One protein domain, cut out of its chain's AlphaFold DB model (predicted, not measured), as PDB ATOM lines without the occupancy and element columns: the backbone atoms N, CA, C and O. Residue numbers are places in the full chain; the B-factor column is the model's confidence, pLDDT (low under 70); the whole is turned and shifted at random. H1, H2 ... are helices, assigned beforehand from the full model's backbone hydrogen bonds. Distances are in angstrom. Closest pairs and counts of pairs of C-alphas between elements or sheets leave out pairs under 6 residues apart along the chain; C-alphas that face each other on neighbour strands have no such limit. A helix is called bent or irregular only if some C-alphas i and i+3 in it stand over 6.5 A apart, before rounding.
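Overview. This is residues 262 to 430 of the 823 residues of the protein "Sec39 domain-containing protein" of Metschnikowia bicuspidata (UniProt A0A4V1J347). Four long helices, H2, H3, H4 and H7, form an up-and-down bundle, each running against the one before it in the chain. H3 is nearest the middle; short H1, H5 and H6 pack on it, while H8 points away across H3 and H7, and residues 296 to 301 stick out as a loop. The printed part has 169 residues with eight named helices, H1 to H8 in chain order, and no named strand: an all-helix domain. It is compact, with a radius of gyration of the C-alphas of 15.7 A, and elongated in outline, spanning 56 by 33 by 30 A.

Arrangement. The longest helix by residues, H7, residues 392 to 413, touches H4, residues 332 to 352, with C-alphas of Thr 346 and His 400 closest at 5.8 A; the tilt of 35.0 degrees, opposite ways, is only just steep. H4 touches H2, residues 278 to 294, at a shallow tilt of 9 degrees, the same way, with C-alphas of Asp 286 and Thr 345 closest at 5.6 A. With residues 392 to 399 alone H7 touches the hub H3, residues 309 to 329, at a shallow tilt of 25 degrees, the same way; the closest C-alphas, of Arg 313 and Tyr 392, are 5.6 A apart. H3 and H2 are close but not clearly touching, with the closest C-alphas, of Trp 285 and Tyr 315, 7.6 A apart. H8, residues 417 to 426, touches H3 about perpendicular, at 90 degrees, with C-alphas of Gly 323 and Ile 417 closest at 4.8 A. H1, residues 263 to 271, touches residues 310 to 314 of H3 alone, with C-alphas of Ser 266 and Leu 311 closest at 5.1 A. H5, residues 375 to 380, touches H3 at a steep tilt of 60 degrees, with C-alphas of Phe 321 and Phe 375 closest at 6.8 A. H6, residues 382 to 389, only just touches H3, with 3 pairs of C-alphas within 8 A; the closest, of Arg 313 and Leu 388, are 6.2 A apart. Every O i to N i+4 pair is within hydrogen-bond range in H1, H2, H4, H6 and H8; in H3 it is 14 of 17, in H5 1 of 2 and in H7 16 of 18.

Along the chain. H1 begins at C-alpha 263, (8.133, 107.893, -17.305), and H8 ends at C-alpha 426, (17.660, 105.563, 18.432). From first to last C-alpha, H2 measures 24.1 A, H3 30.1 A, H4 30.5 A and H7 30.1 A. H3 has a kink of 41 degrees near residue 323 and H7 one of 31 degrees near residue 407; both are only just irregular, with C-alphas 325 and 328 of H3 6.6 A apart and C-alphas 408 and 411 of H7 6.8 A apart.

Size, cuts and confidence. The C-alphas farthest apart, of Tyr 298 and Glu 430, are 56.5 A from each other. The printed part has no cut; the links H2 to H3 and H4 to H5 are long. The mean pLDDT of the printed part is 80.4, and residues 272 to 276, 355 to 368, 371 to 373 and 426 to 430 are under 70.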
ATOM      1  N   LEU A 262       6.397 104.259 -18.610       92.06
ATOM      2  CA  LEU A 262       5.559 105.041 -17.688       92.06
ATOM      3  C   LEU A 262       6.228 106.346 -17.218       92.06
ATOM      4  O   LEU A 262       5.695 107.027 -16.335       92.06
ATOM      5  N   ASN A 263       7.384 106.726 -17.776       89.81
ATOM      6  CA  ASN A 263       8.133 107.893 -17.305       89.81
ATOM      7  C   ASN A 263       7.391 109.229 -17.490       89.81
ATOM      8  O   ASN A 263       7.428 110.021 -16.546       89.81
ATOM      9  N   PRO A 264       6.677 109.509 -18.604       91.06
ATOM     10  CA  PRO A 264       5.900 110.746 -18.723       91.06
ATOM     11  C   PRO A 264       4.811 110.861 -17.657       91.06
ATOM     12  O   PRO A 264       4.699 111.903 -17.016       91.06
ATOM     13  N   LEU A 265       4.094 109.764 -17.387       90.56
ATOM     14  CA  LEU A 265       3.099 109.706 -16.317       90.56
ATOM     15  C   LEU A 265       3.748 109.939 -14.949       90.56
ATOM     16  O   LEU A 265       3.250 110.745 -14.168       90.56
ATOM     17  N   SER A 266       4.877 109.284 -14.665       88.06
ATOM     18  CA  SER A 266       5.606 109.501 -13.412       88.06
ATOM     19  C   SER A 266       6.064 110.953 -13.269       88.06
ATOM     20  O   SER A 266       5.869 111.535 -12.209       88.06
ATOM     21  N   SER A 267       6.644 111.553 -14.311       86.50
ATOM     22  CA  SER A 267       7.115 112.944 -14.283       86.50
ATOM     23  C   SER A 267       5.969 113.932 -14.085       86.50
ATOM     24  O   SER A 267       6.122 114.913 -13.364       86.50
ATOM     25  N   TRP A 268       4.827 113.673 -14.714       86.94
ATOM     26  CA  TRP A 268       3.626 114.488 -14.588       86.94
ATOM     27  C   TRP A 268       3.059 114.466 -13.167       86.94
ATOM     28  O   TRP A 268       2.825 115.524 -12.582       86.94
ATOM     29  N   MET A 269       2.942 113.274 -12.571       85.69
ATOM     30  CA  MET A 269       2.514 113.119 -11.177       85.69
ATOM     31  C   MET A 269       3.420 113.891 -10.204       85.69
ATOM     32  O   MET A 269       2.935 114.420  -9.210       85.69
ATOM     33  N   ASN A 270       4.715 114.002 -10.515       77.19
ATOM     34  CA  ASN A 270       5.693 114.719  -9.690       77.19
ATOM     35  C   ASN A 270       5.626 116.241  -9.828       77.19
ATOM     36  O   ASN A 270       6.103 116.965  -8.959       77.19
ATOM     37  N   GLN A 271       5.137 116.743 -10.959       77.44
ATOM     38  CA  GLN A 271       5.068 118.179 -11.224       77.44
ATOM     39  C   GLN A 271       3.753 118.776 -10.710       77.44
ATOM     40  O   GLN A 271       3.735 119.924 -10.274       77.44
ATOM     41  N   ASN A 272       2.680 117.980 -10.676       68.56
ATOM     42  CA  ASN A 272       1.329 118.420 -10.320       68.56
ATOM     43  C   ASN A 272       0.955 118.236  -8.834       68.56
ATOM     44  O   ASN A 272      -0.206 118.006  -8.498       68.56
ATOM     45  N   HIS A 273       1.915 118.409  -7.920       62.25
ATOM     46  CA  HIS A 273       1.640 118.474  -6.480       62.25
ATOM     47  C   HIS A 273       0.991 119.818  -6.108       62.25
ATOM     48  O   HIS A 273       1.676 120.785  -5.756       62.25
ATOM     49  N   SER A 274      -0.341 119.914  -6.165       54.12
ATOM     50  CA  SER A 274      -1.038 121.061  -5.576       54.12
ATOM     51  C   SER A 274      -1.033 120.919  -4.052       54.12
ATOM     52  O   SER A 274      -1.820 120.157  -3.496       54.12
ATOM     53  N   LEU A 275      -0.194 121.692  -3.360       51.25
ATOM     54  CA  LEU A 275      -0.096 121.745  -1.887       51.25
ATOM     55  C   LEU A 275      -1.398 122.188  -1.166       51.25
ATOM     56  O   LEU A 275      -1.367 122.492   0.025       51.25
ATOM     57  N   CYS A 276      -2.534 122.283  -1.865       54.12
ATOM     58  CA  CYS A 276      -3.798 122.788  -1.335       54.12
ATOM     59  C   CYS A 276      -4.635 121.722  -0.596       54.12
ATOM     60  O   CYS A 276      -5.281 122.082   0.384       54.12
ATOM     61  N   ASP A 277      -4.618 120.446  -1.016       72.75
ATOM     62  CA  ASP A 277      -5.259 119.321  -0.297       72.75
ATOM     63  C   ASP A 277      -4.470 118.012  -0.501       72.75
ATOM     64  O   ASP A 277      -4.670 117.269  -1.467       72.75
ATOM     65  N   LEU A 278      -3.578 117.711   0.447       79.75
ATOM     66  CA  LEU A 278      -2.754 116.493   0.466       79.75
ATOM     67  C   LEU A 278      -3.594 115.218   0.498       79.75
ATOM     68  O   LEU A 278      -3.208 114.179  -0.037       79.75
ATOM     69  N   SER A 279      -4.758 115.272   1.137       80.19
ATOM     70  CA  SER A 279      -5.597 114.096   1.263       80.19
ATOM     71  C   SER A 279      -6.325 113.773  -0.045       80.19
ATOM     72  O   SER A 279      -6.578 112.602  -0.328       80.19
ATOM     73  N   ALA A 280      -6.681 114.785  -0.843       81.81
ATOM     74  CA  ALA A 280      -7.143 114.589  -2.219       81.81
ATOM     75  C   ALA A 280      -6.011 114.074  -3.121       81.81
ATOM     76  O   ALA A 280      -6.239 113.208  -3.965       81.81
ATOM     77  N   GLU A 281      -4.782 114.534  -2.888       83.94
ATOM     78  CA  GLU A 281      -3.601 114.085  -3.622       83.94
ATOM     79  C   GLU A 281      -3.327 112.584  -3.423       83.94
ATOM     80  O   GLU A 281      -3.187 111.843  -4.396       83.94
ATOM     81  N   PHE A 282      -3.332 112.085  -2.181       87.94
ATOM     82  CA  PHE A 282      -3.141 110.652  -1.914       87.94
ATOM     83  C   PHE A 282      -4.291 109.776  -2.442       87.94
ATOM     84  O   PHE A 282      -4.057 108.625  -2.818       87.94
ATOM     85  N   LEU A 283      -5.519 110.304  -2.515       87.12
ATOM     86  CA  LEU A 283      -6.635 109.629  -3.192       87.12
ATOM     87  C   LEU A 283      -6.395 109.535  -4.703       87.12
ATOM     88  O   LEU A 283      -6.662 108.500  -5.312       87.12
ATOM     89  N   PHE A 284      -5.863 110.599  -5.304       86.94
ATOM     90  CA  PHE A 284      -5.518 110.623  -6.719       86.94
ATOM     91  C   PHE A 284      -4.365 109.660  -7.045       86.94
ATOM     92  O   PHE A 284      -4.477 108.870  -7.983       86.94
ATOM     93  N   TRP A 285      -3.305 109.641  -6.229       89.00
ATOM     94  CA  TRP A 285      -2.221 108.658  -6.336       89.00
ATOM     95  C   TRP A 285      -2.738 107.219  -6.272       89.00
ATOM     96  O   TRP A 285      -2.365 106.395  -7.105       89.00
ATOM     97  N   ASP A 286      -3.623 106.914  -5.321       90.50
ATOM     98  CA  ASP A 286      -4.229 105.586  -5.205       90.50
ATOM     99  C   ASP A 286      -5.037 105.213  -6.455       90.50
ATOM    100  O   ASP A 286      -4.882 104.109  -6.976       90.50
ATOM    101  N   LEU A 287      -5.834 106.143  -6.990       89.62
ATOM    102  CA  LEU A 287      -6.600 105.938  -8.218       89.62
ATOM    103  C   LEU A 287      -5.692 105.599  -9.407       89.62
ATOM    104  O   LEU A 287      -5.952 104.628 -10.126       89.62
ATOM    105  N   VAL A 288      -4.626 106.379  -9.610       90.25
ATOM    106  CA  VAL A 288      -3.663 106.180 -10.703       90.25
ATOM    107  C   VAL A 288      -2.963 104.832 -10.547       90.25
ATOM    108  O   VAL A 288      -2.980 104.023 -11.473       90.25
ATOM    109  N   LEU A 289      -2.413 104.544  -9.366       91.25
ATOM    110  CA  LEU A 289      -1.655 103.319  -9.100       91.25
ATOM    111  C   LEU A 289      -2.518 102.059  -9.212       91.25
ATOM    112  O   LEU A 289      -2.080 101.068  -9.800       91.25
ATOM    113  N   ARG A 290      -3.761 102.092  -8.715       91.81
ATOM    114  CA  ARG A 290      -4.711 100.985  -8.905       91.81
ATOM    115  C   ARG A 290      -5.051 100.788 -10.371       91.81
ATOM    116  O   ARG A 290      -5.121  99.645 -10.821       91.81
ATOM    117  N   THR A 291      -5.241 101.876 -11.117       91.00
ATOM    118  CA  THR A 291      -5.545 101.800 -12.550       91.00
ATOM    119  C   THR A 291      -4.363 101.201 -13.314       91.00
ATOM    120  O   THR A 291      -4.567 100.271 -14.080       91.00
ATOM    121  N   VAL A 292      -3.126 101.631 -13.036       91.38
ATOM    122  CA  VAL A 292      -1.905 101.074 -13.650       91.38
ATOM    123  C   VAL A 292      -1.751  99.583 -13.340       91.38
ATOM    124  O   VAL A 292      -1.534  98.788 -14.248       91.38
ATOM    125  N   ALA A 293      -1.906  99.175 -12.078       89.06
ATOM    126  CA  ALA A 293      -1.722  97.777 -11.675       89.06
ATOM    127  C   ALA A 293      -2.838  96.833 -12.180       89.06
ATOM    128  O   ALA A 293      -2.597  95.648 -12.431       89.06
ATOM    129  N   SER A 294      -4.068  97.336 -12.321       89.56
ATOM    130  CA  SER A 294      -5.207  96.565 -12.848       89.56
ATOM    131  C   SER A 294      -5.339  96.622 -14.371       89.56
ATOM    132  O   SER A 294      -6.099  95.838 -14.937       89.56
ATOM    133  N   PHE A 295      -4.595  97.504 -15.038       91.69
ATOM    134  CA  PHE A 295      -4.640  97.652 -16.485       91.69
ATOM    135  C   PHE A 295      -4.201  96.371 -17.200       91.69
ATOM    136  O   PHE A 295      -3.285  95.658 -16.773       91.69
ATOM    137  N   ARG A 296      -4.892  96.089 -18.301       89.50
ATOM    138  CA  ARG A 296      -4.577  95.031 -19.254       89.50
ATOM    139  C   ARG A 296      -4.548  95.659 -20.636       89.50
ATOM    140  O   ARG A 296      -5.460  96.405 -20.995       89.50
ATOM    141  N   ASN A 297      -3.465  95.415 -21.362       88.62
ATOM    142  CA  ASN A 297      -3.279  95.922 -22.710       88.62
ATOM    143  C   ASN A 297      -4.167  95.155 -23.712       88.62
ATOM    144  O   ASN A 297      -4.907  94.242 -23.351       88.62
ATOM    145  N   TYR A 298      -4.077  95.502 -24.996       86.75
ATOM    146  CA  TYR A 298      -4.848  94.851 -26.066       86.75
ATOM    147  C   TYR A 298      -4.493  93.366 -26.297       86.75
ATOM    148  O   TYR A 298      -5.199  92.682 -27.034       86.75
ATOM    149  N   LYS A 299      -3.415  92.870 -25.676       87.00
ATOM    150  CA  LYS A 299      -3.002  91.458 -25.638       87.00
ATOM    151  C   LYS A 299      -3.352  90.774 -24.309       87.00
ATOM    152  O   LYS A 299      -2.921  89.650 -24.086       87.00
ATOM    153  N   GLU A 300      -4.122  91.432 -23.439       86.31
ATOM    154  CA  GLU A 300      -4.461  90.978 -22.081       86.31
ATOM    155  C   GLU A 300      -3.252  90.840 -21.130       86.31
ATOM    156  O   GLU A 300      -3.321  90.177 -20.092       86.31
ATOM    157  N   GLU A 301      -2.143  91.513 -21.437       87.06
ATOM    158  CA  GLU A 301      -0.940  91.557 -20.604       87.06
ATOM    159  C   GLU A 301      -0.945  92.818 -19.723       87.06
ATOM    160  O   GLU A 301      -1.430  93.882 -20.117       87.06
ATOM    161  N   GLY A 302      -0.434  92.705 -18.495       86.38
ATOM    162  CA  GLY A 302      -0.200  93.855 -17.616       86.38
ATOM    163  C   GLY A 302       1.185  94.464 -17.841       86.38
ATOM    164  O   GLY A 302       2.043  93.843 -18.462       86.38
ATOM    165  N   PHE A 303       1.421  95.655 -17.288       87.44
ATOM    166  CA  PHE A 303       2.751  96.266 -17.313       87.44
ATOM    167  C   PHE A 303       3.798  95.385 -16.624       87.44
ATOM    168  O   PHE A 303       3.530  94.761 -15.591       87.44
ATOM    169  N   SER A 304       5.012  95.379 -17.176       83.62
ATOM    170  CA  SER A 304       6.148  94.713 -16.547       83.62
ATOM    171  C   SER A 304       6.489  95.337 -15.186       83.62
ATOM    172  O   SER A 304       6.263  96.522 -14.918       83.62
ATOM    173  N   THR A 305       7.100  94.545 -14.308       79.56
ATOM    174  CA  THR A 305       7.555  95.013 -12.992       79.56
ATOM    175  C   THR A 305       8.584  96.142 -13.074       79.56
ATOM    176  O   THR A 305       8.661  96.971 -12.170       79.56
ATOM    177  N   GLU A 306       9.384  96.173 -14.141       81.38
ATOM    178  CA  GLU A 306      10.397  97.210 -14.366       81.38
ATOM    179  C   GLU A 306       9.764  98.524 -14.829       81.38
ATOM    180  O   GLU A 306      10.134  99.581 -14.314       81.38
ATOM    181  N   ALA A 307       8.749  98.462 -15.697       84.19
ATOM    182  CA  ALA A 307       7.986  99.628 -16.138       84.19
ATOM    183  C   ALA A 307       7.344 100.378 -14.959       84.19
ATOM    184  O   ALA A 307       7.402 101.606 -14.872       84.19
ATOM    185  N   CYS A 308       6.784  99.645 -13.990       86.25
ATOM    186  CA  CYS A 308       6.181 100.251 -12.803       86.25
ATOM    187  C   CYS A 308       7.207 100.786 -11.789       86.25
ATOM    188  O   CYS A 308       6.841 101.573 -10.914       86.25
ATOM    189  N   ALA A 309       8.481 100.390 -11.867       84.88
ATOM    190  CA  ALA A 309       9.450 100.631 -10.800       84.88
ATOM    191  C   ALA A 309       9.657 102.124 -10.493       84.88
ATOM    192  O   ALA A 309       9.719 102.506  -9.325       84.88
ATOM    193  N   ASN A 310       9.741 102.979 -11.517       84.81
ATOM    194  CA  ASN A 310       9.968 104.417 -11.328       84.81
ATOM    195  C   ASN A 310       8.765 105.114 -10.686       84.81
ATOM    196  O   ASN A 310       8.942 105.866  -9.727       84.81
ATOM    197  N   LEU A 311       7.555 104.799 -11.154       87.75
ATOM    198  CA  LEU A 311       6.309 105.332 -10.603       87.75
ATOM    199  C   LEU A 311       6.137 104.932  -9.128       87.75
ATOM    200  O   LEU A 311       5.800 105.757  -8.281       87.75
ATOM    201  N   LEU A 312       6.432 103.670  -8.808       89.00
ATOM    202  CA  LEU A 312       6.344 103.131  -7.451       89.00
ATOM    203  C   LEU A 312       7.400 103.715  -6.505       89.00
ATOM    204  O   LEU A 312       7.081 104.035  -5.359       89.00
ATOM    205  N   ARG A 313       8.640 103.898  -6.976       86.75
ATOM    206  CA  ARG A 313       9.682 104.616  -6.221       86.75
ATOM    207  C   ARG A 313       9.257 106.046  -5.924       86.75
ATOM    208  O   ARG A 313       9.474 106.513  -4.810       86.75
ATOM    209  N   HIS A 314       8.639 106.721  -6.891       86.19
ATOM    210  CA  HIS A 314       8.159 108.082  -6.694       86.19
ATOM    211  C   HIS A 314       7.051 108.158  -5.654       86.19
ATOM    212  O   HIS A 314       7.147 108.959  -4.730       86.19
ATOM    213  N   TYR A 315       6.063 107.268  -5.727       89.56
ATOM    214  CA  TYR A 315       5.026 107.187  -4.702       89.56
ATOM    215  C   TYR A 315       5.615 106.943  -3.304       89.56
ATOM    216  O   TYR A 315       5.226 107.595  -2.334       89.56
ATOM    217  N   ALA A 316       6.608 106.054  -3.197       88.06
ATOM    218  CA  ALA A 316       7.284 105.819  -1.931       88.06
ATOM    219  C   ALA A 316       8.047 107.059  -1.430       88.06
ATOM    220  O   ALA A 316       7.999 107.369  -0.239       88.06
ATOM    221  N   ALA A 317       8.699 107.801  -2.331       85.50
ATOM    222  CA  ALA A 317       9.358 109.064  -2.011       85.50
ATOM    223  C   ALA A 317       8.363 110.120  -1.506       85.50
ATOM    224  O   ALA A 317       8.646 110.784  -0.512       85.50
ATOM    225  N   VAL A 318       7.188 110.241  -2.136       87.00
ATOM    226  CA  VAL A 318       6.106 111.142  -1.698       87.00
ATOM    227  C   VAL A 318       5.611 110.749  -0.305       87.00
ATOM    228  O   VAL A 318       5.500 111.607   0.570       87.00
ATOM    229  N   GLY A 319       5.393 109.454  -0.052       87.19
ATOM    230  CA  GLY A 319       4.996 108.948   1.267       87.19
ATOM    231  C   GLY A 319       6.023 109.242   2.368       87.19
ATOM    232  O   GLY A 319       5.652 109.667   3.463       87.19
ATOM    233  N   LEU A 320       7.318 109.080   2.076       85.69
ATOM    234  CA  LEU A 320       8.402 109.414   3.009       85.69
ATOM    235  C   LEU A 320       8.528 110.928   3.232       85.69
ATOM    236  O   LEU A 320       8.669 111.369   4.372       85.69
ATOM    237  N   PHE A 321       8.441 111.732   2.170       85.69
ATOM    238  CA  PHE A 321       8.471 113.193   2.264       85.69
ATOM    239  C   PHE A 321       7.329 113.717   3.138       85.69
ATOM    240  O   PHE A 321       7.556 114.513   4.056       85.69
ATOM    241  N   TYR A 322       6.117 113.208   2.896       87.00
ATOM    242  CA  TYR A 322       4.942 113.474   3.711       87.00
ATOM    243  C   TYR A 322       5.215 113.159   5.186       87.00
ATOM    244  O   TYR A 322       5.090 114.047   6.030       87.00
ATOM    245  N   GLY A 323       5.655 111.933   5.488       84.12
ATOM    246  CA  GLY A 323       5.862 111.472   6.861       84.12
ATOM    247  C   GLY A 323       6.935 112.240   7.637       84.12
ATOM    248  O   GLY A 323       6.838 112.406   8.851       84.12
ATOM    249  N   ILE A 324       7.964 112.743   6.949       83.44
ATOM    250  CA  ILE A 324       9.094 113.432   7.586       83.44
ATOM    251  C   ILE A 324       8.817 114.932   7.784       83.44
ATOM    252  O   ILE A 324       9.081 115.469   8.867       83.44
ATOM    253  N   TYR A 325       8.290 115.621   6.764       82.25
ATOM    254  CA  TYR A 325       8.229 117.093   6.736       82.25
ATOM    255  C   TYR A 325       6.833 117.686   6.893       82.25
ATOM    256  O   TYR A 325       6.691 118.777   7.460       82.25
ATOM    257  N   VAL A 326       5.815 117.004   6.371       81.69
ATOM    258  CA  VAL A 326       4.454 117.542   6.257       81.69
ATOM    259  C   VAL A 326       3.603 117.080   7.430       81.69
ATOM    260  O   VAL A 326       2.996 117.901   8.119       81.69
ATOM    261  N   GLU A 327       3.643 115.781   7.725       83.06
ATOM    262  CA  GLU A 327       2.865 115.129   8.771       83.06
ATOM    263  C   GLU A 327       2.946 115.858  10.127       83.06
ATOM    264  O   GLU A 327       1.888 116.144  10.691       83.06
ATOM    265  N   PRO A 328       4.116 116.280  10.656       81.00
ATOM    266  CA  PRO A 328       4.181 116.934  11.967       81.00
ATOM    267  C   PRO A 328       3.329 118.209  12.083       81.00
ATOM    268  O   PRO A 328       2.877 118.538  13.180       81.00
ATOM    269  N   LYS A 329       3.080 118.908  10.966       81.19
ATOM    270  CA  LYS A 329       2.406 120.216  10.915       81.19
ATOM    271  C   LYS A 329       0.877 120.114  10.784       81.19
ATOM    272  O   LYS A 329       0.200 121.133  10.878       81.19
ATOM    273  N   MET A 330       0.328 118.912  10.586       81.50
ATOM    274  CA  MET A 330      -1.098 118.704  10.292       81.50
ATOM    275  C   MET A 330      -1.957 118.322  11.508       81.50
ATOM    276  O   MET A 330      -1.460 117.845  12.537       81.50
ATOM    277  N   GLY A 331      -3.280 118.463  11.358       82.94
ATOM    278  CA  GLY A 331      -4.277 118.013  12.334       82.94
ATOM    279  C   GLY A 331      -4.438 116.485  12.389       82.94
ATOM    280  O   GLY A 331      -4.190 115.777  11.416       82.94
ATOM    281  N   SER A 332      -4.879 115.956  13.534       85.00
ATOM    282  CA  SER A 332      -4.927 114.504  13.790       85.00
ATOM    283  C   SER A 332      -5.881 113.716  12.884       85.00
ATOM    284  O   SER A 332      -5.583 112.577  12.545       85.00
ATOM    285  N   VAL A 333      -7.010 114.304  12.473       85.38
ATOM    286  CA  VAL A 333      -7.997 113.632  11.601       85.38
ATOM    287  C   VAL A 333      -7.429 113.404  10.199       85.38
ATOM    288  O   VAL A 333      -7.600 112.336   9.617       85.38
ATOM    289  N   GLU A 334      -6.714 114.397   9.677       83.81
ATOM    290  CA  GLU A 334      -6.103 114.342   8.351       83.81
ATOM    291  C   GLU A 334      -4.965 113.315   8.297       83.81
ATOM    292  O   GLU A 334      -4.891 112.520   7.362       83.81
ATOM    293  N   LYS A 335      -4.158 113.241   9.366       87.44
ATOM    294  CA  LYS A 335      -3.108 112.223   9.538       87.44
ATOM    295  C   LYS A 335      -3.653 110.801   9.446       87.44
ATOM    296  O   LYS A 335      -3.116 109.992   8.697       87.44
ATOM    297  N   ILE A 336      -4.734 110.504  10.177       87.31
ATOM    298  CA  ILE A 336      -5.360 109.170  10.174       87.31
ATOM    299  C   ILE A 336      -5.846 108.817   8.767       87.31
ATOM    300  O   ILE A 336      -5.525 107.743   8.265       87.31
ATOM    301  N   ARG A 337      -6.557 109.741   8.109       88.19
ATOM    302  CA  ARG A 337      -7.077 109.535   6.751       88.19
ATOM    303  C   ARG A 337      -5.954 109.247   5.750       88.19
ATOM    304  O   ARG A 337      -6.077 108.313   4.962       88.19
ATOM    305  N   ILE A 338      -4.857 110.006   5.787       88.50
ATOM    306  CA  ILE A 338      -3.719 109.791   4.881       88.50
ATOM    307  C   ILE A 338      -2.983 108.483   5.207       88.50
ATOM    308  O   ILE A 338      -2.632 107.746   4.288       88.50
ATOM    309  N   HIS A 339      -2.802 108.130   6.483       89.44
ATOM    310  CA  HIS A 339      -2.210 106.842   6.861       89.44
ATOM    311  C   HIS A 339      -3.031 105.651   6.373       89.44
ATOM    312  O   HIS A 339      -2.484 104.716   5.787       89.44
ATOM    313  N   GLU A 340      -4.349 105.687   6.566       89.25
ATOM    314  CA  GLU A 340      -5.238 104.642   6.064       89.25
ATOM    315  C   GLU A 340      -5.181 104.541   4.541       89.25
ATOM    316  O   GLU A 340      -5.130 103.426   4.016       89.25
ATOM    317  N   GLN A 341      -5.109 105.680   3.847       91.12
ATOM    318  CA  GLN A 341      -4.987 105.726   2.395       91.12
ATOM    319  C   GLN A 341      -3.670 105.103   1.917       91.12
ATOM    320  O   GLN A 341      -3.700 104.177   1.110       91.12
ATOM    321  N   ILE A 342      -2.519 105.532   2.454       91.31
ATOM    322  CA  ILE A 342      -1.207 104.978   2.076       91.31
ATOM    323  C   ILE A 342      -1.135 103.480   2.398       91.31
ATOM    324  O   ILE A 342      -0.634 102.688   1.590       91.31
ATOM    325  N   ARG A 343      -1.681 103.047   3.544       91.25
ATOM    326  CA  ARG A 343      -1.782 101.621   3.887       91.25
ATOM    327  C   ARG A 343      -2.613 100.865   2.848       91.25
ATOM    328  O   ARG A 343      -2.148  99.862   2.320       91.25
ATOM    329  N   ALA A 344      -3.805 101.355   2.510       90.81
ATOM    330  CA  ALA A 344      -4.690 100.704   1.548       90.81
ATOM    331  C   ALA A 344      -4.085 100.623   0.135       90.81
ATOM    332  O   ALA A 344      -4.264  99.609  -0.549       90.81
ATOM    333  N   THR A 345      -3.366 101.659  -0.311       91.19
ATOM    334  CA  THR A 345      -2.653 101.659  -1.598       91.19
ATOM    335  C   THR A 345      -1.515 100.644  -1.589       91.19
ATOM    336  O   THR A 345      -1.434  99.790  -2.473       91.19
ATOM    337  N   THR A 346      -0.658 100.681  -0.566       89.81
ATOM    338  CA  THR A 346       0.500  99.778  -0.471       89.81
ATOM    339  C   THR A 346       0.096  98.310  -0.317       89.81
ATOM    340  O   THR A 346       0.696  97.457  -0.966       89.81
ATOM    341  N   GLU A 347      -0.964  97.997   0.439       89.25
ATOM    342  CA  GLU A 347      -1.514  96.634   0.532       89.25
ATOM    343  C   GLU A 347      -2.058  96.124  -0.803       89.25
ATOM    344  O   GLU A 347      -1.866  94.956  -1.156       89.25
ATOM    345  N   PHE A 348      -2.763  96.980  -1.546       89.38
ATOM    346  CA  PHE A 348      -3.297  96.615  -2.854       89.38
ATOM    347  C   PHE A 348      -2.170  96.290  -3.837       89.38
ATOM    348  O   PHE A 348      -2.228  95.263  -4.520       89.38
ATOM    349  N   LEU A 349      -1.137  97.137  -3.866       86.94
ATOM    350  CA  LEU A 349       0.039  96.962  -4.713       86.94
ATOM    351  C   LEU A 349       0.838  95.719  -4.320       86.94
ATOM    352  O   LEU A 349       1.222  94.955  -5.199       86.94
ATOM    353  N   ALA A 350       1.015  95.457  -3.022       83.06
ATOM    354  CA  ALA A 350       1.682  94.250  -2.543       83.06
ATOM    355  C   ALA A 350       0.991  92.968  -3.025       83.06
ATOM    356  O   ALA A 350       1.664  92.039  -3.472       83.06
ATOM    357  N   LYS A 351      -0.349  92.944  -3.009       84.38
ATOM    358  CA  LYS A 351      -1.151  91.808  -3.492       84.38
ATOM    359  C   LYS A 351      -1.096  91.645  -5.014       84.38
ATOM    360  O   LYS A 351      -0.953  90.523  -5.487       84.38
ATOM    361  N   HIS A 352      -1.214  92.735  -5.778       81.19
ATOM    362  CA  HIS A 352      -1.287  92.676  -7.246       81.19
ATOM    363  C   HIS A 352       0.074  92.504  -7.926       81.19
ATOM    364  O   HIS A 352       0.148  91.857  -8.965       81.19
ATOM    365  N   LEU A 353       1.141  93.050  -7.339       76.19
ATOM    366  CA  LEU A 353       2.502  92.985  -7.881       76.19
ATOM    367  C   LEU A 353       3.350  91.874  -7.239       76.19
ATOM    368  O   LEU A 353       4.538  91.782  -7.531       76.19
ATOM    369  N   GLN A 354       2.753  91.047  -6.366       72.19
ATOM    370  CA  GLN A 354       3.409  89.941  -5.649       72.19
ATOM    371  C   GLN A 354       4.703  90.374  -4.937       72.19
ATOM    372  O   GLN A 354       5.745  89.726  -5.045       72.19
ATOM    373  N   LEU A 355       4.650  91.499  -4.219       67.31
ATOM    374  CA  LEU A 355       5.820  92.033  -3.522       67.31
ATOM    375  C   LEU A 355       6.241  91.083  -2.389       67.31
ATOM    376  O   LEU A 355       5.416  90.689  -1.562       67.31
ATOM    377  N   ALA A 356       7.528  90.733  -2.332       62.00
ATOM    378  CA  ALA A 356       8.084  89.975  -1.215       62.00
ATOM    379  C   ALA A 356       8.078  90.817   0.082       62.00
ATOM    380  O   ALA A 356       8.203  92.045   0.021       62.00
ATOM    381  N   PRO A 357       7.952  90.188   1.267       60.34
ATOM    382  CA  PRO A 357       8.071  90.894   2.541       60.34
ATOM    383  C   PRO A 357       9.464  91.534   2.691       60.34
ATOM    384  O   PRO A 357      10.467  90.952   2.279       60.34
ATOM    385  N   ALA A 358       9.521  92.736   3.279       58.22
ATOM    386  CA  ALA A 358      10.758  93.509   3.426       58.22
ATOM    387  C   ALA A 358      11.858  92.702   4.141       58.22
ATOM    388  O   ALA A 358      11.650  92.213   5.251       58.22
ATOM    389  N   VAL A 359      13.040  92.614   3.522       55.62
ATOM    390  CA  VAL A 359      14.170  91.801   4.015       55.62
ATOM    391  C   VAL A 359      14.981  92.517   5.106       55.62
ATOM    392  O   VAL A 359      15.551  91.859   5.973       55.62
ATOM    393  N   ALA A 360      15.022  93.855   5.112       56.41
ATOM    394  CA  ALA A 360      15.749  94.636   6.115       56.41
ATOM    395  C   ALA A 360      15.172  96.059   6.276       56.41
ATOM    396  O   ALA A 360      14.610  96.603   5.323       56.41
ATOM    397  N   PRO A 361      15.296  96.683   7.465       58.97
ATOM    398  CA  PRO A 361      14.950  98.088   7.649       58.97
ATOM    399  C   PRO A 361      15.939  98.978   6.889       58.97
ATOM    400  O   PRO A 361      17.148  98.893   7.107       58.97
ATOM    401  N   VAL A 362      15.431  99.864   6.029       62.47
ATOM    402  CA  VAL A 362      16.274 100.855   5.353       62.47
ATOM    403  C   VAL A 362      16.709 101.905   6.379       62.47
ATOM    404  O   VAL A 362      15.873 102.547   7.025       62.47
ATOM    405  N   ALA A 363      18.019 102.060   6.576       59.88
ATOM    406  CA  ALA A 363      18.573 103.045   7.500       59.88
ATOM    407  C   ALA A 363      18.486 104.450   6.879       59.88
ATOM    408  O   ALA A 363      19.194 104.764   5.926       59.88
ATOM    409  N   LEU A 364      17.609 105.296   7.423       67.94
ATOM    410  CA  LEU A 364      17.284 106.630   6.898       67.94
ATOM    411  C   LEU A 364      17.772 107.751   7.834       67.94
ATOM    412  O   LEU A 364      16.932 108.404   8.442       67.94
ATOM    413  N   PRO A 365      19.088 107.990   8.002       66.81
ATOM    414  CA  PRO A 365      19.631 108.874   9.042       66.81
ATOM    415  C   PRO A 365      18.988 110.269   9.016       66.81
ATOM    416  O   PRO A 365      19.314 111.103   8.170       66.81
ATOM    417  N   LEU A 366      18.081 110.529   9.965       67.50
ATOM    418  CA  LEU A 366      17.243 111.734   9.974       67.50
ATOM    419  C   LEU A 366      18.072 112.995  10.243       67.50
ATOM    420  O   LEU A 366      17.739 114.070   9.759       67.50
ATOM    421  N   ALA A 367      19.187 112.857  10.968       62.97
ATOM    422  CA  ALA A 367      20.114 113.948  11.270       62.97
ATOM    423  C   ALA A 367      20.833 114.520  10.031       62.97
ATOM    424  O   ALA A 367      21.406 115.601  10.106       62.97
ATOM    425  N   GLN A 368      20.832 113.798   8.905       69.19
ATOM    426  CA  GLN A 368      21.452 114.239   7.649       69.19
ATOM    427  C   GLN A 368      20.452 114.929   6.708       69.19
ATOM    428  O   GLN A 368      20.835 115.365   5.623       69.19
ATOM    429  N   LEU A 369      19.177 115.009   7.098       74.88
ATOM    430  CA  LEU A 369      18.128 115.619   6.294       74.88
ATOM    431  C   LEU A 369      18.068 117.141   6.535       74.88
ATOM    432  O   LEU A 369      18.132 117.583   7.683       74.88
ATOM    433  N   PRO A 370      17.924 117.961   5.480       73.81
ATOM    434  CA  PRO A 370      17.782 119.415   5.609       73.81
ATOM    435  C   PRO A 370      16.475 119.785   6.330       73.81
ATOM    436  O   PRO A 370      15.476 119.096   6.174       73.81
ATOM    437  N   GLU A 371      16.435 120.882   7.091       66.31
ATOM    438  CA  GLU A 371      15.273 121.214   7.942       66.31
ATOM    439  C   GLU A 371      13.990 121.584   7.169       66.31
ATOM    440  O   GLU A 371      12.893 121.373   7.682       66.31
ATOM    441  N   ASN A 372      14.102 122.094   5.937       63.31
ATOM    442  CA  ASN A 372      12.966 122.462   5.082       63.31
ATOM    443  C   ASN A 372      13.268 122.172   3.601       63.31
ATOM    444  O   ASN A 372      13.450 123.101   2.818       63.31
ATOM    445  N   ALA A 373      13.349 120.897   3.211       64.75
ATOM    446  CA  ALA A 373      13.491 120.547   1.796       64.75
ATOM    447  C   ALA A 373      12.172 120.731   1.036       64.75
ATOM    448  O   ALA A 373      11.105 120.328   1.504       64.75
ATOM    449  N   LEU A 374      12.263 121.272  -0.178       77.69
ATOM    450  CA  LEU A 374      11.238 121.064  -1.202       77.69
ATOM    451  C   LEU A 374      11.264 119.593  -1.647       77.69
ATOM    452  O   LEU A 374      12.320 118.962  -1.620       77.69
ATOM    453  N   PHE A 375      10.135 119.045  -2.112       77.56
ATOM    454  CA  PHE A 375      10.085 117.654  -2.593       77.56
ATOM    455  C   PHE A 375      11.143 117.375  -3.677       77.56
ATOM    456  O   PHE A 375      11.839 116.363  -3.626       77.56
ATOM    457  N   ALA A 376      11.331 118.323  -4.602       75.69
ATOM    458  CA  ALA A 376      12.358 118.236  -5.635       75.69
ATOM    459  C   ALA A 376      13.771 118.070  -5.051       75.69
ATOM    460  O   ALA A 376      14.547 117.278  -5.566       75.69
ATOM    461  N   GLU A 377      14.100 118.760  -3.959       75.31
ATOM    462  CA  GLU A 377      15.405 118.655  -3.294       75.31
ATOM    463  C   GLU A 377      15.516 117.376  -2.454       75.31
ATOM    464  O   GLU A 377      16.581 116.765  -2.391       75.31
ATOM    465  N   PHE A 378      14.403 116.935  -1.855       79.38
ATOM    466  CA  PHE A 378      14.320 115.739  -1.017       79.38
ATOM    467  C   PHE A 378      14.744 114.465  -1.759       79.38
ATOM    468  O   PHE A 378      15.521 113.673  -1.226       79.38
ATOM    469  N   VAL A 379      14.285 114.283  -3.002       77.44
ATOM    470  CA  VAL A 379      14.596 113.093  -3.817       77.44
ATOM    471  C   VAL A 379      16.100 112.973  -4.114       77.44
ATOM    472  O   VAL A 379      16.620 111.861  -4.236       77.44
ATOM    473  N   PHE A 380      16.825 114.098  -4.172       78.62
ATOM    474  CA  PHE A 380      18.265 114.125  -4.452       78.62
ATOM    475  C   PHE A 380      19.153 114.033  -3.206       78.62
ATOM    476  O   PHE A 380      20.374 113.918  -3.344       78.62
ATOM    477  N   VAL A 381      18.589 114.040  -1.994       78.81
ATOM    478  CA  VAL A 381      19.386 113.870  -0.772       78.81
ATOM    479  C   VAL A 381      20.086 112.507  -0.803       78.81
ATOM    480  O   VAL A 381      19.490 111.492  -1.159       78.81
ATOM    481  N   SER A 382      21.369 112.451  -0.437       72.25
ATOM    482  CA  SER A 382      22.206 111.249  -0.581       72.25
ATOM    483  C   SER A 382      21.617 110.007   0.101       72.25
ATOM    484  O   SER A 382      21.604 108.939  -0.506       72.25
ATOM    485  N   CYS A 383      21.068 110.140   1.312       70.38
ATOM    486  CA  CYS A 383      20.437 109.035   2.040       70.38
ATOM    487  C   CYS A 383      19.082 108.611   1.440       70.38
ATOM    488  O   CYS A 383      18.810 107.416   1.333       70.38
ATOM    489  N   ILE A 384      18.267 109.563   0.973       77.38
ATOM    490  CA  ILE A 384      16.985 109.289   0.300       77.38
ATOM    491  C   ILE A 384      17.226 108.635  -1.057       77.38
ATOM    492  O   ILE A 384      16.663 107.588  -1.351       77.38
ATOM    493  N   SER A 385      18.127 109.191  -1.865       75.06
ATOM    494  CA  SER A 385      18.501 108.629  -3.163       75.06
ATOM    495  C   SER A 385      19.165 107.255  -3.044       75.06
ATOM    496  O   SER A 385      19.087 106.470  -3.984       75.06
ATOM    497  N   ALA A 386      19.833 106.944  -1.927       74.38
ATOM    498  CA  ALA A 386      20.344 105.603  -1.646       74.38
ATOM    499  C   ALA A 386      19.201 104.626  -1.328       74.38
ATOM    500  O   ALA A 386      19.142 103.562  -1.935       74.38
ATOM    501  N   CYS A 387      18.253 105.025  -0.471       72.69
ATOM    502  CA  CYS A 387      17.034 104.266  -0.173       72.69
ATOM    503  C   CYS A 387      16.213 103.986  -1.446       72.69
ATOM    504  O   CYS A 387      15.875 102.845  -1.739       72.69
ATOM    505  N   LEU A 388      15.965 105.009  -2.267       75.94
ATOM    506  CA  LEU A 388      15.201 104.888  -3.513       75.94
ATOM    507  C   LEU A 388      15.934 104.085  -4.604       75.94
ATOM    508  O   LEU A 388      15.287 103.587  -5.528       75.94
ATOM    509  N   ARG A 389      17.266 103.948  -4.508       75.00
ATOM    510  CA  ARG A 389      18.080 103.105  -5.402       75.00
ATOM    511  C   ARG A 389      17.987 101.616  -5.082       75.00
ATOM    512  O   ARG A 389      18.363 100.813  -5.936       75.00
ATOM    513  N   GLU A 390      17.480 101.239  -3.911       72.38
ATOM    514  CA  GLU A 390      17.168  99.842  -3.614       72.38
ATOM    515  C   GLU A 390      16.043  99.300  -4.525       72.38
ATOM    516  O   GLU A 390      15.483  99.994  -5.390       72.38
ATOM    517  N   SER A 391      15.711  98.015  -4.366       78.38
ATOM    518  CA  SER A 391      14.567  97.442  -5.071       78.38
ATOM    519  C   SER A 391      13.294  98.195  -4.660       78.38
ATOM    520  O   SER A 391      13.022  98.400  -3.478       78.38
ATOM    521  N   TYR A 392      12.482  98.609  -5.640       79.12
ATOM    522  CA  TYR A 392      11.228  99.329  -5.373       79.12
ATOM    523  C   TYR A 392      10.289  98.518  -4.455       79.12
ATOM    524  O   TYR A 392       9.506  99.089  -3.701       79.12
ATOM    525  N   GLN A 393      10.417  97.187  -4.484       81.56
ATOM    526  CA  GLN A 393       9.700  96.256  -3.616       81.56
ATOM    527  C   GLN A 393      10.072  96.447  -2.142       81.56
ATOM    528  O   GLN A 393       9.179  96.553  -1.304       81.56
ATOM    529  N   ASN A 394      11.368  96.565  -1.826       80.62
ATOM    530  CA  ASN A 394      11.835  96.795  -0.458       80.62
ATOM    531  C   ASN A 394      11.365  98.151   0.070       80.62
ATOM    532  O   ASN A 394      10.877  98.230   1.194       80.62
ATOM    533  N   VAL A 395      11.460  99.205  -0.747       82.25
ATOM    534  CA  VAL A 395      11.062 100.563  -0.343       82.25
ATOM    535  C   VAL A 395       9.554 100.642  -0.081       82.25
ATOM    536  O   VAL A 395       9.130 101.204   0.929       82.25
ATOM    537  N   LEU A 396       8.730 100.031  -0.939       84.00
ATOM    538  CA  LEU A 396       7.282  99.959  -0.722       84.00
ATOM    539  C   LEU A 396       6.915  99.118   0.498       84.00
ATOM    540  O   LEU A 396       6.060  99.527   1.281       84.00
ATOM    541  N   ALA A 397       7.551  97.960   0.681       84.00
ATOM    542  CA  ALA A 397       7.304  97.106   1.838       84.00
ATOM    543  C   ALA A 397       7.731  97.797   3.146       84.00
ATOM    544  O   ALA A 397       7.058  97.666   4.170       84.00
ATOM    545  N   TYR A 398       8.801  98.592   3.103       84.12
ATOM    546  CA  TYR A 398       9.234  99.431   4.214       84.12
ATOM    547  C   TYR A 398       8.220 100.537   4.535       84.12
ATOM    548  O   TYR A 398       7.816 100.666   5.693       84.12
ATOM    549  N   LEU A 399       7.750 101.281   3.526       87.50
ATOM    550  CA  LEU A 399       6.705 102.293   3.708       87.50
ATOM    551  C   LEU A 399       5.418 101.668   4.263       87.50
ATOM    552  O   LEU A 399       4.833 102.193   5.208       87.50
ATOM    553  N   HIS A 400       5.013 100.513   3.732       88.75
ATOM    554  CA  HIS A 400       3.859  99.764   4.218       88.75
ATOM    555  C   HIS A 400       4.011  99.381   5.697       88.75
ATOM    556  O   HIS A 400       3.082  99.586   6.480       88.75
ATOM    557  N   LYS A 401       5.183  98.878   6.108       86.06
ATOM    558  CA  LYS A 401       5.472  98.535   7.510       86.06
ATOM    559  C   LYS A 401       5.418  99.767   8.418       86.06
ATOM    560  O   LYS A 401       4.806  99.699   9.485       86.06
ATOM    561  N   ALA A 402       6.017 100.881   7.994       87.06
ATOM    562  CA  ALA A 402       6.011 102.135   8.743       87.06
ATOM    563  C   ALA A 402       4.585 102.650   8.963       87.06
ATOM    564  O   ALA A 402       4.146 102.812  10.100       87.06
ATOM    565  N   VAL A 403       3.822 102.805   7.880       88.38
ATOM    566  CA  VAL A 403       2.456 103.336   7.938       88.38
ATOM    567  C   VAL A 403       1.514 102.389   8.673       88.38
ATOM    568  O   VAL A 403       0.712 102.847   9.478       88.38
ATOM    569  N   SER A 404       1.627 101.072   8.481       88.00
ATOM    570  CA  SER A 404       0.793 100.103   9.210       88.00
ATOM    571  C   SER A 404       1.036 100.156  10.717       88.00
ATOM    572  O   SER A 404       0.085 100.081  11.496       88.00
ATOM    573  N   THR A 405       2.290 100.357  11.130       85.88
ATOM    574  CA  THR A 405       2.653 100.547  12.540       85.88
ATOM    575  C   THR A 405       2.084 101.862  13.079       85.88
ATOM    576  O   THR A 405       1.444 101.873  14.132       85.88
ATOM    577  N   CYS A 406       2.230 102.958  12.329       88.56
ATOM    578  CA  CYS A 406       1.656 104.257  12.681       88.56
ATOM    579  C   CYS A 406       0.120 104.224  12.742       88.56
ATOM    580  O   CYS A 406      -0.443 104.796  13.665       88.56
ATOM    581  N   CYS A 407      -0.581 103.512  11.854       87.31
ATOM    582  CA  CYS A 407      -2.043 103.362  11.911       87.31
ATOM    583  C   CYS A 407      -2.526 102.778  13.247       87.31
ATOM    584  O   CYS A 407      -3.551 103.208  13.769       87.31
ATOM    585  N   VAL A 408      -1.805 101.790  13.788       86.50
ATOM    586  CA  VAL A 408      -2.176 101.122  15.045       86.50
ATOM    587  C   VAL A 408      -1.774 101.959  16.257       86.50
ATOM    588  O   VAL A 408      -2.538 102.064  17.213       86.50
ATOM    589  N   LEU A 409      -0.579 102.555  16.231       86.19
ATOM    590  CA  LEU A 409      -0.016 103.242  17.394       86.19
ATOM    591  C   LEU A 409      -0.443 104.713  17.498       86.19
ATOM    592  O   LEU A 409      -0.602 105.212  18.610       86.19
ATOM    593  N   PHE A 410      -0.729 105.399  16.387       87.75
ATOM    594  CA  PHE A 410      -1.110 106.817  16.385       87.75
ATOM    595  C   PHE A 410      -2.295 107.151  17.309       87.75
ATOM    596  O   PHE A 410      -2.164 108.095  18.089       87.75
ATOM    597  N   PRO A 411      -3.415 106.394  17.325       84.31
ATOM    598  CA  PRO A 411      -4.521 106.667  18.248       84.31
ATOM    599  C   PRO A 411      -4.159 106.491  19.731       84.31
ATOM    600  O   PRO A 411      -4.874 106.998  20.592       84.31
ATOM    601  N   ILE A 412      -3.081 105.759  20.031       83.44
ATOM    602  CA  ILE A 412      -2.689 105.369  21.387       83.44
ATOM    603  C   ILE A 412      -1.608 106.311  21.935       83.44
ATOM    604  O   ILE A 412      -1.801 106.916  22.986       83.44
ATOM    605  N   ASN A 413      -0.476 106.449  21.237       83.06
ATOM    606  CA  ASN A 413       0.675 107.248  21.683       83.06
ATOM    607  C   ASN A 413       1.024 108.420  20.748       83.06
ATOM    608  O   ASN A 413       2.006 109.118  20.993       83.06
ATOM    609  N   GLY A 414       0.248 108.655  19.685       83.56
ATOM    610  CA  GLY A 414       0.522 109.722  18.719       83.56
ATOM    611  C   GLY A 414       1.703 109.439  17.786       83.56
ATOM    612  O   GLY A 414       2.275 110.384  17.245       83.56
ATOM    613  N   MET A 415       2.092 108.170  17.598       85.75
ATOM    614  CA  MET A 415       3.206 107.798  16.720       85.75
ATOM    615  C   MET A 415       2.972 108.219  15.263       85.75
ATOM    616  O   MET A 415       2.097 107.691  14.581       85.75
ATOM    617  N   ILE A 416       3.823 109.126  14.787       87.81
ATOM    618  CA  ILE A 416       3.902 109.591  13.396       87.81
ATOM    619  C   ILE A 416       5.072 108.917  12.661       87.81
ATOM    620  O   ILE A 416       5.971 108.373  13.312       87.81
ATOM    621  N   ILE A 417       5.105 108.968  11.326       86.31
ATOM    622  CA  ILE A 417       6.134 108.304  10.498       86.31
ATOM    623  C   ILE A 417       7.533 108.837  10.838       86.31
ATOM    624  O   ILE A 417       8.494 108.074  10.954       86.31
ATOM    625  N   ARG A 418       7.657 110.142  11.097       85.56
ATOM    626  CA  ARG A 418       8.909 110.727  11.593       85.56
ATOM    627  C   ARG A 418       9.383 110.076  12.896       85.56
ATOM    628  O   ARG A 418      10.519 109.617  12.966       85.56
ATOM    629  N   THR A 419       8.519 109.998  13.910       83.19
ATOM    630  CA  THR A 419       8.847 109.388  15.211       83.19
ATOM    631  C   THR A 419       9.170 107.904  15.062       83.19
ATOM    632  O   THR A 419      10.061 107.403  15.741       83.19
ATOM    633  N   PHE A 420       8.500 107.201  14.145       85.62
ATOM    634  CA  PHE A 420       8.823 105.821  13.787       85.62
ATOM    635  C   PHE A 420      10.274 105.690  13.293       85.62
ATOM    636  O   PHE A 420      11.011 104.830  13.777       85.62
ATOM    637  N   HIS A 421      10.728 106.572  12.396       80.81
ATOM    638  CA  HIS A 421      12.119 106.579  11.927       80.81
ATOM    639  C   HIS A 421      13.120 106.981  13.021       80.81
ATOM    640  O   HIS A 421      14.187 106.371  13.108       80.81
ATOM    641  N   GLU A 422      12.772 107.954  13.872       80.19
ATOM    642  CA  GLU A 422      13.591 108.353  15.027       80.19
ATOM    643  C   GLU A 422      13.786 107.166  15.981       80.19
ATOM    644  O   GLU A 422      14.910 106.838  16.353       80.19
ATOM    645  N   LEU A 423      12.711 106.442  16.303       77.12
ATOM    646  CA  LEU A 423      12.769 105.254  17.154       77.12
ATOM    647  C   LEU A 423      13.538 104.104  16.502       77.12
ATOM    648  O   LEU A 423      14.256 103.395  17.195       77.12
ATOM    649  N   LEU A 424      13.459 103.914  15.186       77.12
ATOM    650  CA  LEU A 424      14.252 102.896  14.484       77.12
ATOM    651  C   LEU A 424      15.760 103.176  14.500       77.12
ATOM    652  O   LEU A 424      16.535 102.225  14.447       77.12
ATOM    653  N   GLN A 425      16.179 104.439  14.579       71.38
ATOM    654  CA  GLN A 425      17.594 104.831  14.679       71.38
ATOM    655  C   GLN A 425      18.089 104.829  16.123       71.38
ATOM    656  O   GLN A 425      19.162 104.297  16.411       71.38
ATOM    657  N   ASP A 426      17.277 105.354  17.037       61.34
ATOM    658  CA  ASP A 426      17.660 105.563  18.432       61.34
ATOM    659  C   ASP A 426      17.355 104.363  19.332       61.34
ATOM    660  O   ASP A 426      17.940 104.246  20.411       61.34
ATOM    661  N   SER A 427      16.498 103.423  18.908       54.59
ATOM    662  CA  SER A 427      16.274 102.147  19.618       54.59
ATOM    663  C   SER A 427      17.576 101.371  19.832       54.59
ATOM    664  O   SER A 427      17.688 100.576  20.771       54.59
ATOM    665  N   TRP A 428      18.599 101.633  19.019       50.53
ATOM    666  CA  TRP A 428      19.929 101.054  19.158       50.53
ATOM    667  C   TRP A 428      20.769 101.722  20.260       50.53
ATOM    668  O   TRP A 428      21.667 101.062  20.783       50.53
ATOM    669  N   VAL A 429      20.458 102.963  20.658       50.22
ATOM    670  CA  VAL A 429      21.347 103.837  21.450       50.22
ATOM    671  C   VAL A 429      20.746 104.291  22.795       50.22
ATOM    672  O   VAL A 429      21.481 104.309  23.781       50.22
ATOM    673  N   GLU A 430      19.436 104.576  22.908       62.16
ATOM    674  CA  GLU A 430      18.833 105.132  24.142       62.16
ATOM    675  C   GLU A 430      17.641 104.322  24.716       62.16
ATOM    676  O   GLU A 430      16.503 104.445  24.251       62.16
TER     677      GLU A 430